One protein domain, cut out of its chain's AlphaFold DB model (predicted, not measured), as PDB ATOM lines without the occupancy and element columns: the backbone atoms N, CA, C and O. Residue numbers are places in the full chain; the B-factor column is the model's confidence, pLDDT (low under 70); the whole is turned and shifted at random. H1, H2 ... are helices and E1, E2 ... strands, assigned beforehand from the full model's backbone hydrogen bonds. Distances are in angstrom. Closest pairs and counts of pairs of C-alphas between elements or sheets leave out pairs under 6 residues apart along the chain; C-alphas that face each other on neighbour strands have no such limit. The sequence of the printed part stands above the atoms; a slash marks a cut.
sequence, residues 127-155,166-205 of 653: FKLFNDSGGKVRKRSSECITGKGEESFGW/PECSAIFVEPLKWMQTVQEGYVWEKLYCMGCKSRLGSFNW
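Overview. This is residues 127 to 155 and 166 to 205 of the 653 residues of an uncharacterized protein of Chenopodium quinoa (UniProt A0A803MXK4). There is little regular structure: the antiparallel hairpin of E3 and E4 has H2 near it, while E1, E2 and far-off H1 lie among loops. Two named helices and four named strands, in order E1, H1, E2, H2, E3, E4, hold 25 of 69 printed residues, class mixed. The whole is loose, with radius of gyration of the C-alphas 13.9 A and spans 37 by 25 by 21 A.

Arrangement. E3, residues 188 to 192, and E4, residues 199 to 204, form a hairpin, with N 203 and O 189 within hydrogen-bond range at 2.9 A. H2, residues 180 to 183, and E3 come closest at C-alphas 181 and 189, 7.2 A. E1, residues 136 to 138, and E2, residues 171 to 173, pair with no named strand; H1, residues 149 to 152, is apart from both. H1 and H2 are too short for O i to N i+4 pairs.

Along the chain. E4 runs from C-alpha 199 at (-6.941, -26.178, -16.094) to C-alpha 204 at (-9.139, -14.044, -7.435), 15.1 A from first to last C-alpha.

Size, cuts and confidence. C-alphas 155 and 166 are 16.6 A apart across the cut; pLDDT is under 70 in residues 131 to 145, among others.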
ATOM      1  N   PHE A 127     -23.615 -25.225 -18.977       70.88
ATOM      2  CA  PHE A 127     -22.307 -25.547 -19.530       70.88
ATOM      3  C   PHE A 127     -21.799 -26.859 -18.924       70.88
ATOM      4  O   PHE A 127     -21.819 -27.038 -17.704       70.88
ATOM      5  N   LYS A 128     -21.334 -27.792 -19.763       74.94
ATOM      6  CA  LYS A 128     -20.533 -28.934 -19.298       74.94
ATOM      7  C   LYS A 128     -19.108 -28.435 -19.071       74.94
ATOM      8  O   LYS A 128     -18.473 -27.994 -20.019       74.94
ATOM      9  N   LEU A 129     -18.610 -28.516 -17.839       65.88
ATOM     10  CA  LEU A 129     -17.223 -28.145 -17.522       65.88
ATOM     11  C   LEU A 129     -16.214 -29.258 -17.807       65.88
ATOM     12  O   LEU A 129     -15.020 -28.996 -17.905       65.88
ATOM     13  N   PHE A 130     -16.682 -30.502 -17.878       70.06
ATOM     14  CA  PHE A 130     -15.829 -31.679 -17.942       70.06
ATOM     15  C   PHE A 130     -16.250 -32.560 -19.114       70.06
ATOM     16  O   PHE A 130     -17.433 -32.892 -19.235       70.06
ATOM     17  N   ASN A 131     -15.276 -32.981 -19.923       61.56
ATOM     18  CA  ASN A 131     -15.500 -33.931 -21.013       61.56
ATOM     19  C   ASN A 131     -15.993 -35.286 -20.469       61.56
ATOM     20  O   ASN A 131     -16.902 -35.882 -21.045       61.56
ATOM     21  N   ASP A 132     -15.474 -35.702 -19.306       54.22
ATOM     22  CA  ASP A 132     -15.560 -37.099 -18.858       54.22
ATOM     23  C   ASP A 132     -16.464 -37.319 -17.626       54.22
ATOM     24  O   ASP A 132     -16.926 -38.432 -17.391       54.22
ATOM     25  N   SER A 133     -16.736 -36.281 -16.821       52.84
ATOM     26  CA  SER A 133     -17.334 -36.434 -15.475       52.84
ATOM     27  C   SER A 133     -18.659 -35.692 -15.238       52.84
ATOM     28  O   SER A 133     -19.120 -35.577 -14.103       52.84
ATOM     29  N   GLY A 134     -19.318 -35.198 -16.291       57.88
ATOM     30  CA  GLY A 134     -20.733 -34.789 -16.236       57.88
ATOM     31  C   GLY A 134     -21.070 -33.544 -15.400       57.88
ATOM     32  O   GLY A 134     -22.250 -33.214 -15.263       57.88
ATOM     33  N   GLY A 135     -20.068 -32.833 -14.877       65.75
ATOM     34  CA  GLY A 135     -20.240 -31.578 -14.143       65.75
ATOM     35  C   GLY A 135     -20.900 -30.508 -15.010       65.75
ATOM     36  O   GLY A 135     -20.301 -29.998 -15.958       65.75
ATOM     37  N   LYS A 136     -22.150 -30.183 -14.675       66.44
ATOM     38  CA  LYS A 136     -22.961 -29.145 -15.315       66.44
ATOM     39  C   LYS A 136     -23.007 -27.913 -14.426       66.44
ATOM     40  O   LYS A 136     -23.307 -28.029 -13.239       66.44
ATOM     41  N   VAL A 137     -22.773 -26.745 -15.008       69.38
ATOM     42  CA  VAL A 137     -22.868 -25.456 -14.318       69.38
ATOM     43  C   VAL A 137     -23.847 -24.565 -15.060       69.38
ATOM     44  O   VAL A 137     -23.762 -24.417 -16.276       69.38
ATOM     45  N   ARG A 138     -24.801 -23.990 -14.329       60.16
ATOM     46  CA  ARG A 138     -25.691 -22.956 -14.861       60.16
ATOM     47  C   ARG A 138     -24.916 -21.647 -14.971       60.16
ATOM     48  O   ARG A 138     -24.332 -21.220 -13.974       60.16
ATOM     49  N   LYS A 139     -24.949 -20.998 -16.139       55.91
ATOM     50  CA  LYS A 139     -24.594 -19.575 -16.245       55.91
ATOM     51  C   LYS A 139     -25.591 -18.792 -15.382       55.91
ATOM     52  O   LYS A 139     -26.795 -18.941 -15.569       55.91
ATOM     53  N   ARG A 140     -25.106 -17.977 -14.443       49.91
ATOM     54  CA  ARG A 140     -25.892 -16.847 -13.924       49.91
ATOM     55  C   ARG A 140     -25.524 -15.606 -14.726       49.91
ATOM     56  O   ARG A 140     -24.407 -15.500 -15.224       49.91
ATOM     57  N   SER A 141     -26.469 -14.689 -14.869       45.59
ATOM     58  CA  SER A 141     -26.370 -13.497 -15.713       45.59
ATOM     59  C   SER A 141     -25.545 -12.358 -15.091       45.59
ATOM     60  O   SER A 141     -25.900 -11.197 -15.256       45.59
ATOM     61  N   SER A 142     -24.444 -12.661 -14.394       54.19
ATOM     62  CA  SER A 142     -23.399 -11.663 -14.133       54.19
ATOM     63  C   SER A 142     -22.563 -11.500 -15.404       54.19
ATOM     64  O   SER A 142     -21.458 -12.027 -15.545       54.19
ATOM     65  N   GLU A 143     -23.159 -10.832 -16.389       58.00
ATOM     66  CA  GLU A 143     -22.492 -10.494 -17.642       58.00
ATOM     67  C   GLU A 143     -21.414  -9.432 -17.367       58.00
ATOM     68  O   GLU A 143     -21.643  -8.513 -16.584       58.00
ATOM     69  N   CYS A 144     -20.227  -9.554 -17.984       66.25
ATOM     70  CA  CYS A 144     -19.241  -8.461 -17.966       66.25
ATOM     71  C   CYS A 144     -19.927  -7.205 -18.518       66.25
ATOM     72  O   CYS A 144     -20.383  -7.230 -19.663       66.25
ATOM     73  N   ILE A 145     -19.940  -6.100 -17.762       64.75
ATOM     74  CA  ILE A 145     -20.193  -4.790 -18.365       64.75
ATOM     75  C   ILE A 145     -19.053  -4.555 -19.355       64.75
ATOM     76  O   ILE A 145     -17.909  -4.386 -18.942       64.75
ATOM     77  N   THR A 146     -19.349  -4.608 -20.658       70.62
ATOM     78  CA  THR A 146     -18.341  -4.650 -21.730       70.62
ATOM     79  C   THR A 146     -17.271  -3.577 -21.541       70.62
ATOM     80  O   THR A 146     -17.538  -2.383 -21.690       70.62
ATOM     81  N   GLY A 147     -16.059  -4.015 -21.192       70.06
ATOM     82  CA  GLY A 147     -14.920  -3.131 -20.970       70.06
ATOM     83  C   GLY A 147     -14.317  -2.604 -22.273       70.06
ATOM     84  O   GLY A 147     -14.767  -2.920 -23.374       70.06
ATOM     85  N   LYS A 148     -13.244  -1.816 -22.149       75.75
ATOM     86  CA  LYS A 148     -12.540  -1.189 -23.286       75.75
ATOM     87  C   LYS A 148     -11.652  -2.154 -24.091       75.75
ATOM     88  O   LYS A 148     -10.829  -1.722 -24.891       75.75
ATOM     89  N   GLY A 149     -11.786  -3.464 -23.890       79.69
ATOM     90  CA  GLY A 149     -11.061  -4.459 -24.671       79.69
ATOM     91  C   GLY A 149      -9.559  -4.476 -24.419       79.69
ATOM     92  O   GLY A 149      -9.106  -4.375 -23.276       79.69
ATOM     93  N   GLU A 150      -8.781  -4.611 -25.498       72.94
ATOM     94  CA  GLU A 150      -7.315  -4.641 -25.428       72.94
ATOM     95  C   GLU A 150      -6.721  -3.341 -24.847       72.94
ATOM     96  O   GLU A 150      -5.680  -3.395 -24.193       72.94
ATOM     97  N   GLU A 151      -7.416  -2.198 -24.963       74.81
ATOM     98  CA  GLU A 151      -6.975  -0.915 -24.391       74.81
ATOM     99  C   GLU A 151      -6.836  -0.938 -22.860       74.81
ATOM    100  O   GLU A 151      -5.984  -0.233 -22.309       74.81
ATOM    101  N   SER A 152      -7.641  -1.758 -22.171       71.00
ATOM    102  CA  SER A 152      -7.576  -1.938 -20.712       71.00
ATOM    103  C   SER A 152      -6.321  -2.684 -20.247       71.00
ATOM    104  O   SER A 152      -6.002  -2.660 -19.056       71.00
ATOM    105  N   PHE A 153      -5.613  -3.368 -21.152       77.12
ATOM    106  CA  PHE A 153      -4.415  -4.138 -20.833       77.12
ATOM    107  C   PHE A 153      -3.168  -3.335 -21.200       77.12
ATOM    108  O   PHE A 153      -2.793  -3.241 -22.368       77.12
ATOM    109  N   GLY A 154      -2.459  -2.810 -20.195       68.75
ATOM    110  CA  GLY A 154      -1.271  -1.964 -20.404       68.75
ATOM    111  C   GLY A 154      -0.167  -2.582 -21.281       68.75
ATOM    112  O   GLY A 154       0.595  -1.849 -21.902       68.75
ATOM    113  N   TRP A 155      -0.122  -3.915 -21.385       69.94
ATOM    114  CA  TRP A 155       0.828  -4.678 -22.206       69.94
ATOM    115  C   TRP A 155       0.306  -5.063 -23.607       69.94
ATOM    116  O   TRP A 155       1.079  -5.572 -24.417       69.94
ATOM    117  N   PRO A 166     -15.009  -6.340 -28.108       66.50
ATOM    118  CA  PRO A 166     -14.548  -7.683 -27.790       66.50
ATOM    119  C   PRO A 166     -15.510  -8.385 -26.833       66.50
ATOM    120  O   PRO A 166     -15.720  -7.958 -25.694       66.50
ATOM    121  N   GLU A 167     -16.057  -9.504 -27.296       77.50
ATOM    122  CA  GLU A 167     -16.907 -10.386 -26.504       77.50
ATOM    123  C   GLU A 167     -16.125 -10.948 -25.299       77.50
ATOM    124  O   GLU A 167     -15.007 -11.456 -25.433       77.50
ATOM    125  N   CYS A 168     -16.689 -10.836 -24.088       82.69
ATOM    126  CA  CYS A 168     -16.062 -11.362 -22.872       82.69
ATOM    127  C   CYS A 168     -16.074 -12.895 -22.919       82.69
ATOM    128  O   CYS A 168     -17.054 -13.531 -22.549       82.69
ATOM    129  N   SER A 169     -14.954 -13.496 -23.322       85.75
ATOM    130  CA  SER A 169     -14.782 -14.956 -23.344       85.75
ATOM    131  C   SER A 169     -14.715 -15.618 -21.959       85.75
ATOM    132  O   SER A 169     -14.591 -16.835 -21.875       85.75
ATOM    133  N   ALA A 170     -14.782 -14.844 -20.872       85.38
ATOM    134  CA  ALA A 170     -14.816 -15.373 -19.516       85.38
ATOM    135  C   ALA A 170     -16.239 -15.705 -19.062       85.38
ATOM    136  O   ALA A 170     -17.138 -14.869 -19.140       85.38
ATOM    137  N   ILE A 171     -16.409 -16.888 -18.474       85.56
ATOM    138  CA  ILE A 171     -17.651 -17.270 -17.797       85.56
ATOM    139  C   ILE A 171     -17.476 -17.052 -16.294       85.56
ATOM    140  O   ILE A 171     -16.550 -17.606 -15.698       85.56
ATOM    141  N   PHE A 172     -18.379 -16.285 -15.682       85.12
ATOM    142  CA  PHE A 172     -18.400 -16.058 -14.239       85.12
ATOM    143  C   PHE A 172     -19.372 -17.000 -13.541       85.12
ATOM    144  O   PHE A 172     -20.516 -17.170 -13.963       85.12
ATOM    145  N   VAL A 173     -18.891 -17.645 -12.478       86.00
ATOM    146  CA  VAL A 173     -19.663 -18.615 -11.696       86.00
ATOM    147  C   VAL A 173     -19.428 -18.399 -10.203       86.00
ATOM    148  O   VAL A 173     -18.341 -17.997  -9.787       86.00
ATOM    149  N   GLU A 174     -20.461 -18.667  -9.405       84.00
ATOM    150  CA  GLU A 174     -20.358 -18.737  -7.945       84.00
ATOM    151  C   GLU A 174     -19.476 -19.921  -7.502       84.00
ATOM    152  O   GLU A 174     -19.325 -20.888  -8.262       84.00
ATOM    153  N   PRO A 175     -18.958 -19.917  -6.259       87.56
ATOM    154  CA  PRO A 175     -18.163 -21.016  -5.727       87.56
ATOM    155  C   PRO A 175     -18.977 -22.307  -5.678       87.56
ATOM    156  O   PRO A 175     -19.979 -22.421  -4.970       87.56
ATOM    157  N   LEU A 176     -18.539 -23.309  -6.432       88.00
ATOM    158  CA  LEU A 176     -19.183 -24.616  -6.445       88.00
ATOM    159  C   LEU A 176     -18.559 -25.519  -5.385       88.00
ATOM    160  O   LEU A 176     -17.369 -25.428  -5.099       88.00
ATOM    161  N   LYS A 177     -19.340 -26.465  -4.849       86.88
ATOM    162  CA  LYS A 177     -18.881 -27.385  -3.789       86.88
ATOM    163  C   LYS A 177     -17.607 -28.171  -4.130       86.88
ATOM    164  O   LYS A 177     -16.915 -28.603  -3.220       86.88
ATOM    165  N   TRP A 178     -17.311 -28.364  -5.417       87.94
ATOM    166  CA  TRP A 178     -16.111 -29.056  -5.896       87.94
ATOM    167  C   TRP A 178     -14.878 -28.143  -6.034       87.94
ATOM    168  O   TRP A 178     -13.766 -28.641  -6.180       87.94
ATOM    169  N   MET A 179     -15.047 -26.818  -5.980       90.06
ATOM    170  CA  MET A 179     -13.957 -25.835  -6.003       90.06
ATOM    171  C   MET A 179     -13.338 -25.729  -4.606       90.06
ATOM    172  O   MET A 179     -13.515 -24.737  -3.900       90.06
ATOM    173  N   GLN A 180     -12.676 -26.804  -4.180       78.94
ATOM    174  CA  GLN A 180     -12.181 -26.975  -2.815       78.94
ATOM    175  C   GLN A 180     -11.219 -25.850  -2.392       78.94
ATOM    176  O   GLN A 180     -11.375 -25.293  -1.311       78.94
ATOM    177  N   THR A 181     -10.339 -25.410  -3.293       77.88
ATOM    178  CA  THR A 181      -9.402 -24.297  -3.072       77.88
ATOM    179  C   THR A 181     -10.084 -22.954  -2.776       77.88
ATOM    180  O   THR A 181      -9.538 -22.122  -2.058       77.88
ATOM    181  N   VAL A 182     -11.323 -22.739  -3.235       80.06
ATOM    182  CA  VAL A 182     -12.108 -21.541  -2.877       80.06
ATOM    183  C   VAL A 182     -12.655 -21.641  -1.445       80.06
ATOM    184  O   VAL A 182     -12.809 -20.627  -0.772       80.06
ATOM    185  N   GLN A 183     -12.937 -22.856  -0.961       77.50
ATOM    186  CA  GLN A 183     -13.420 -23.109   0.406       77.50
ATOM    187  C   GLN A 183     -12.287 -23.123   1.441       77.50
ATOM    188  O   GLN A 183     -12.526 -22.814   2.604       77.50
ATOM    189  N   GLU A 184     -11.065 -23.450   1.021       86.94
ATOM    190  CA  GLU A 184      -9.858 -23.450   1.861       86.94
ATOM    191  C   GLU A 184      -9.323 -22.034   2.160       86.94
ATOM    192  O   GLU A 184      -8.381 -21.882   2.931       86.94
ATOM    193  N   GLY A 185      -9.956 -20.987   1.614       85.50
ATOM    194  CA  GLY A 185      -9.690 -19.591   1.979       85.50
ATOM    195  C   GLY A 185      -8.494 -18.946   1.275       85.50
ATOM    196  O   GLY A 185      -8.093 -17.847   1.653       85.50
ATOM    197  N   TYR A 186      -7.931 -19.583   0.243       87.31
ATOM    198  CA  TYR A 186      -6.903 -18.964  -0.597       87.31
ATOM    199  C   TYR A 186      -7.431 -17.684  -1.260       87.31
ATOM    200  O   TYR A 186      -8.586 -17.629  -1.674       87.31
ATOM    201  N   VAL A 187      -6.576 -16.665  -1.405       84.81
ATOM    202  CA  VAL A 187      -6.926 -15.367  -2.027       84.81
ATOM    203  C   VAL A 187      -6.913 -15.434  -3.562       84.81
ATOM    204  O   VAL A 187      -7.686 -14.750  -4.233       84.81
ATOM    205  N   TRP A 188      -6.079 -16.297  -4.138       88.88
ATOM    206  CA  TRP A 188      -5.975 -16.502  -5.581       88.88
ATOM    207  C   TRP A 188      -5.494 -17.916  -5.872       88.88
ATOM    208  O   TRP A 188      -4.480 -18.337  -5.318       88.88
ATOM    209  N   GLU A 189      -6.162 -18.627  -6.782       93.62
ATOM    210  CA  GLU A 189      -5.626 -19.889  -7.292       93.62
ATOM    211  C   GLU A 189      -6.175 -20.290  -8.667       93.62
ATOM    212  O   GLU A 189      -7.173 -19.768  -9.179       93.62
ATOM    213  N   LYS A 190      -5.496 -21.252  -9.298       93.50
ATOM    214  CA  LYS A 190      -5.920 -21.895 -10.545       93.50
ATOM    215  C   LYS A 190      -6.944 -22.984 -10.232       93.50
ATOM    216  O   LYS A 190      -6.760 -23.772  -9.313       93.50
ATOM    217  N   LEU A 191      -7.994 -23.069 -11.045       92.75
ATOM    218  CA  LEU A 191      -8.977 -24.145 -10.937       92.75
ATOM    219  C   LEU A 191      -8.702 -25.237 -11.958       92.75
ATOM    220  O   LEU A 191      -8.468 -24.956 -13.138       92.75
ATOM    221  N   TYR A 192      -8.799 -26.478 -11.495       92.81
ATOM    222  CA  TYR A 192      -8.541 -27.683 -12.268       92.81
ATOM    223  C   TYR A 192      -9.764 -28.601 -12.281       92.81
ATOM    224  O   TYR A 192     -10.569 -28.623 -11.350       92.81
ATOM    225  N   CYS A 193      -9.909 -29.371 -13.355       90.19
ATOM    226  CA  CYS A 193     -10.924 -30.403 -13.479       90.19
ATOM    227  C   CYS A 193     -10.627 -31.575 -12.536       90.19
ATOM    228  O   CYS A 193      -9.565 -32.183 -12.629       90.19
ATOM    229  N   MET A 194     -11.586 -31.963 -11.687       87.62
ATOM    230  CA  MET A 194     -11.421 -33.124 -10.795       87.62
ATOM    231  C   MET A 194     -11.246 -34.460 -11.539       87.62
ATOM    232  O   MET A 194     -10.695 -35.396 -10.972       87.62
ATOM    233  N   GLY A 195     -11.734 -34.564 -12.781       91.00
ATOM    234  CA  GLY A 195     -11.587 -35.758 -13.619       91.00
ATOM    235  C   GLY A 195     -10.238 -35.792 -14.336       91.00
ATOM    236  O   GLY A 195      -9.323 -36.502 -13.932       91.00
ATOM    237  N   CYS A 196     -10.106 -35.002 -15.403       92.44
ATOM    238  CA  CYS A 196      -8.938 -35.017 -16.288       92.44
ATOM    239  C   CYS A 196      -7.788 -34.079 -15.873       92.44
ATOM    240  O   CYS A 196      -6.816 -33.957 -16.614       92.44
ATOM    241  N   LYS A 197      -7.876 -33.395 -14.721       91.06
ATOM    242  CA  LYS A 197      -6.851 -32.463 -14.191       91.06
ATOM    243  C   LYS A 197      -6.471 -31.298 -15.120       91.06
ATOM    244  O   LYS A 197      -5.523 -30.572 -14.832       91.06
ATOM    245  N   SER A 198      -7.219 -31.059 -16.198       93.69
ATOM    246  CA  SER A 198      -7.025 -29.894 -17.067       93.69
ATOM    247  C   SER A 198      -7.345 -28.591 -16.326       93.69
ATOM    248  O   SER A 198      -8.201 -28.555 -15.439       93.69
ATOM    249  N   ARG A 199      -6.659 -27.497 -16.674       93.69
ATOM    250  CA  ARG A 199      -6.941 -26.178 -16.094       93.69
ATOM    251  C   ARG A 199      -8.254 -25.636 -16.660       93.69
ATOM    252  O   ARG A 199      -8.336 -25.348 -17.849       93.69
ATOM    253  N   LEU A 200      -9.241 -25.430 -15.793       92.56
ATOM    254  CA  LEU A 200     -10.501 -24.780 -16.150       92.56
ATOM    255  C   LEU A 200     -10.433 -23.257 -16.081       92.56
ATOM    256  O   LEU A 200     -11.187 -22.592 -16.777       92.56
ATOM    257  N   GLY A 201      -9.587 -22.686 -15.224       92.50
ATOM    258  CA  GLY A 201      -9.569 -21.239 -15.026       92.50
ATOM    259  C   GLY A 201      -8.730 -20.800 -13.836       92.50
ATOM    260  O   GLY A 201      -7.673 -21.376 -13.553       92.50
ATOM    261  N   SER A 202      -9.202 -19.761 -13.158       91.31
ATOM    262  CA  SER A 202      -8.659 -19.255 -11.892       91.31
ATOM    263  C   SER A 202      -9.682 -18.366 -11.194       91.31
ATOM    264  O   SER A 202     -10.515 -17.745 -11.855       91.31
ATOM    265  N   PHE A 203      -9.587 -18.256  -9.877       90.19
ATOM    266  CA  PHE A 203     -10.321 -17.264  -9.096       90.19
ATOM    267  C   PHE A 203      -9.343 -16.256  -8.488       90.19
ATOM    268  O   PHE A 203      -8.165 -16.561  -8.301       90.19
ATOM    269  N   ASN A 204      -9.834 -15.051  -8.221       87.62
ATOM    270  CA  ASN A 204      -9.139 -14.044  -7.435       87.62
ATOM    271  C   ASN A 204     -10.180 -13.348  -6.573       87.62
ATOM    272  O   ASN A 204     -11.198 -12.911  -7.107       87.62
ATOM    273  N   TRP A 205      -9.920 -13.247  -5.278       82.81
ATOM    274  CA  TRP A 205     -10.763 -12.490  -4.360       82.81
ATOM    275  C   TRP A 205     -10.427 -10.993  -4.349       82.81
ATOM    276  O   TRP A 205     -11.233 -10.215  -3.865       82.81
TER     277      TRP A 205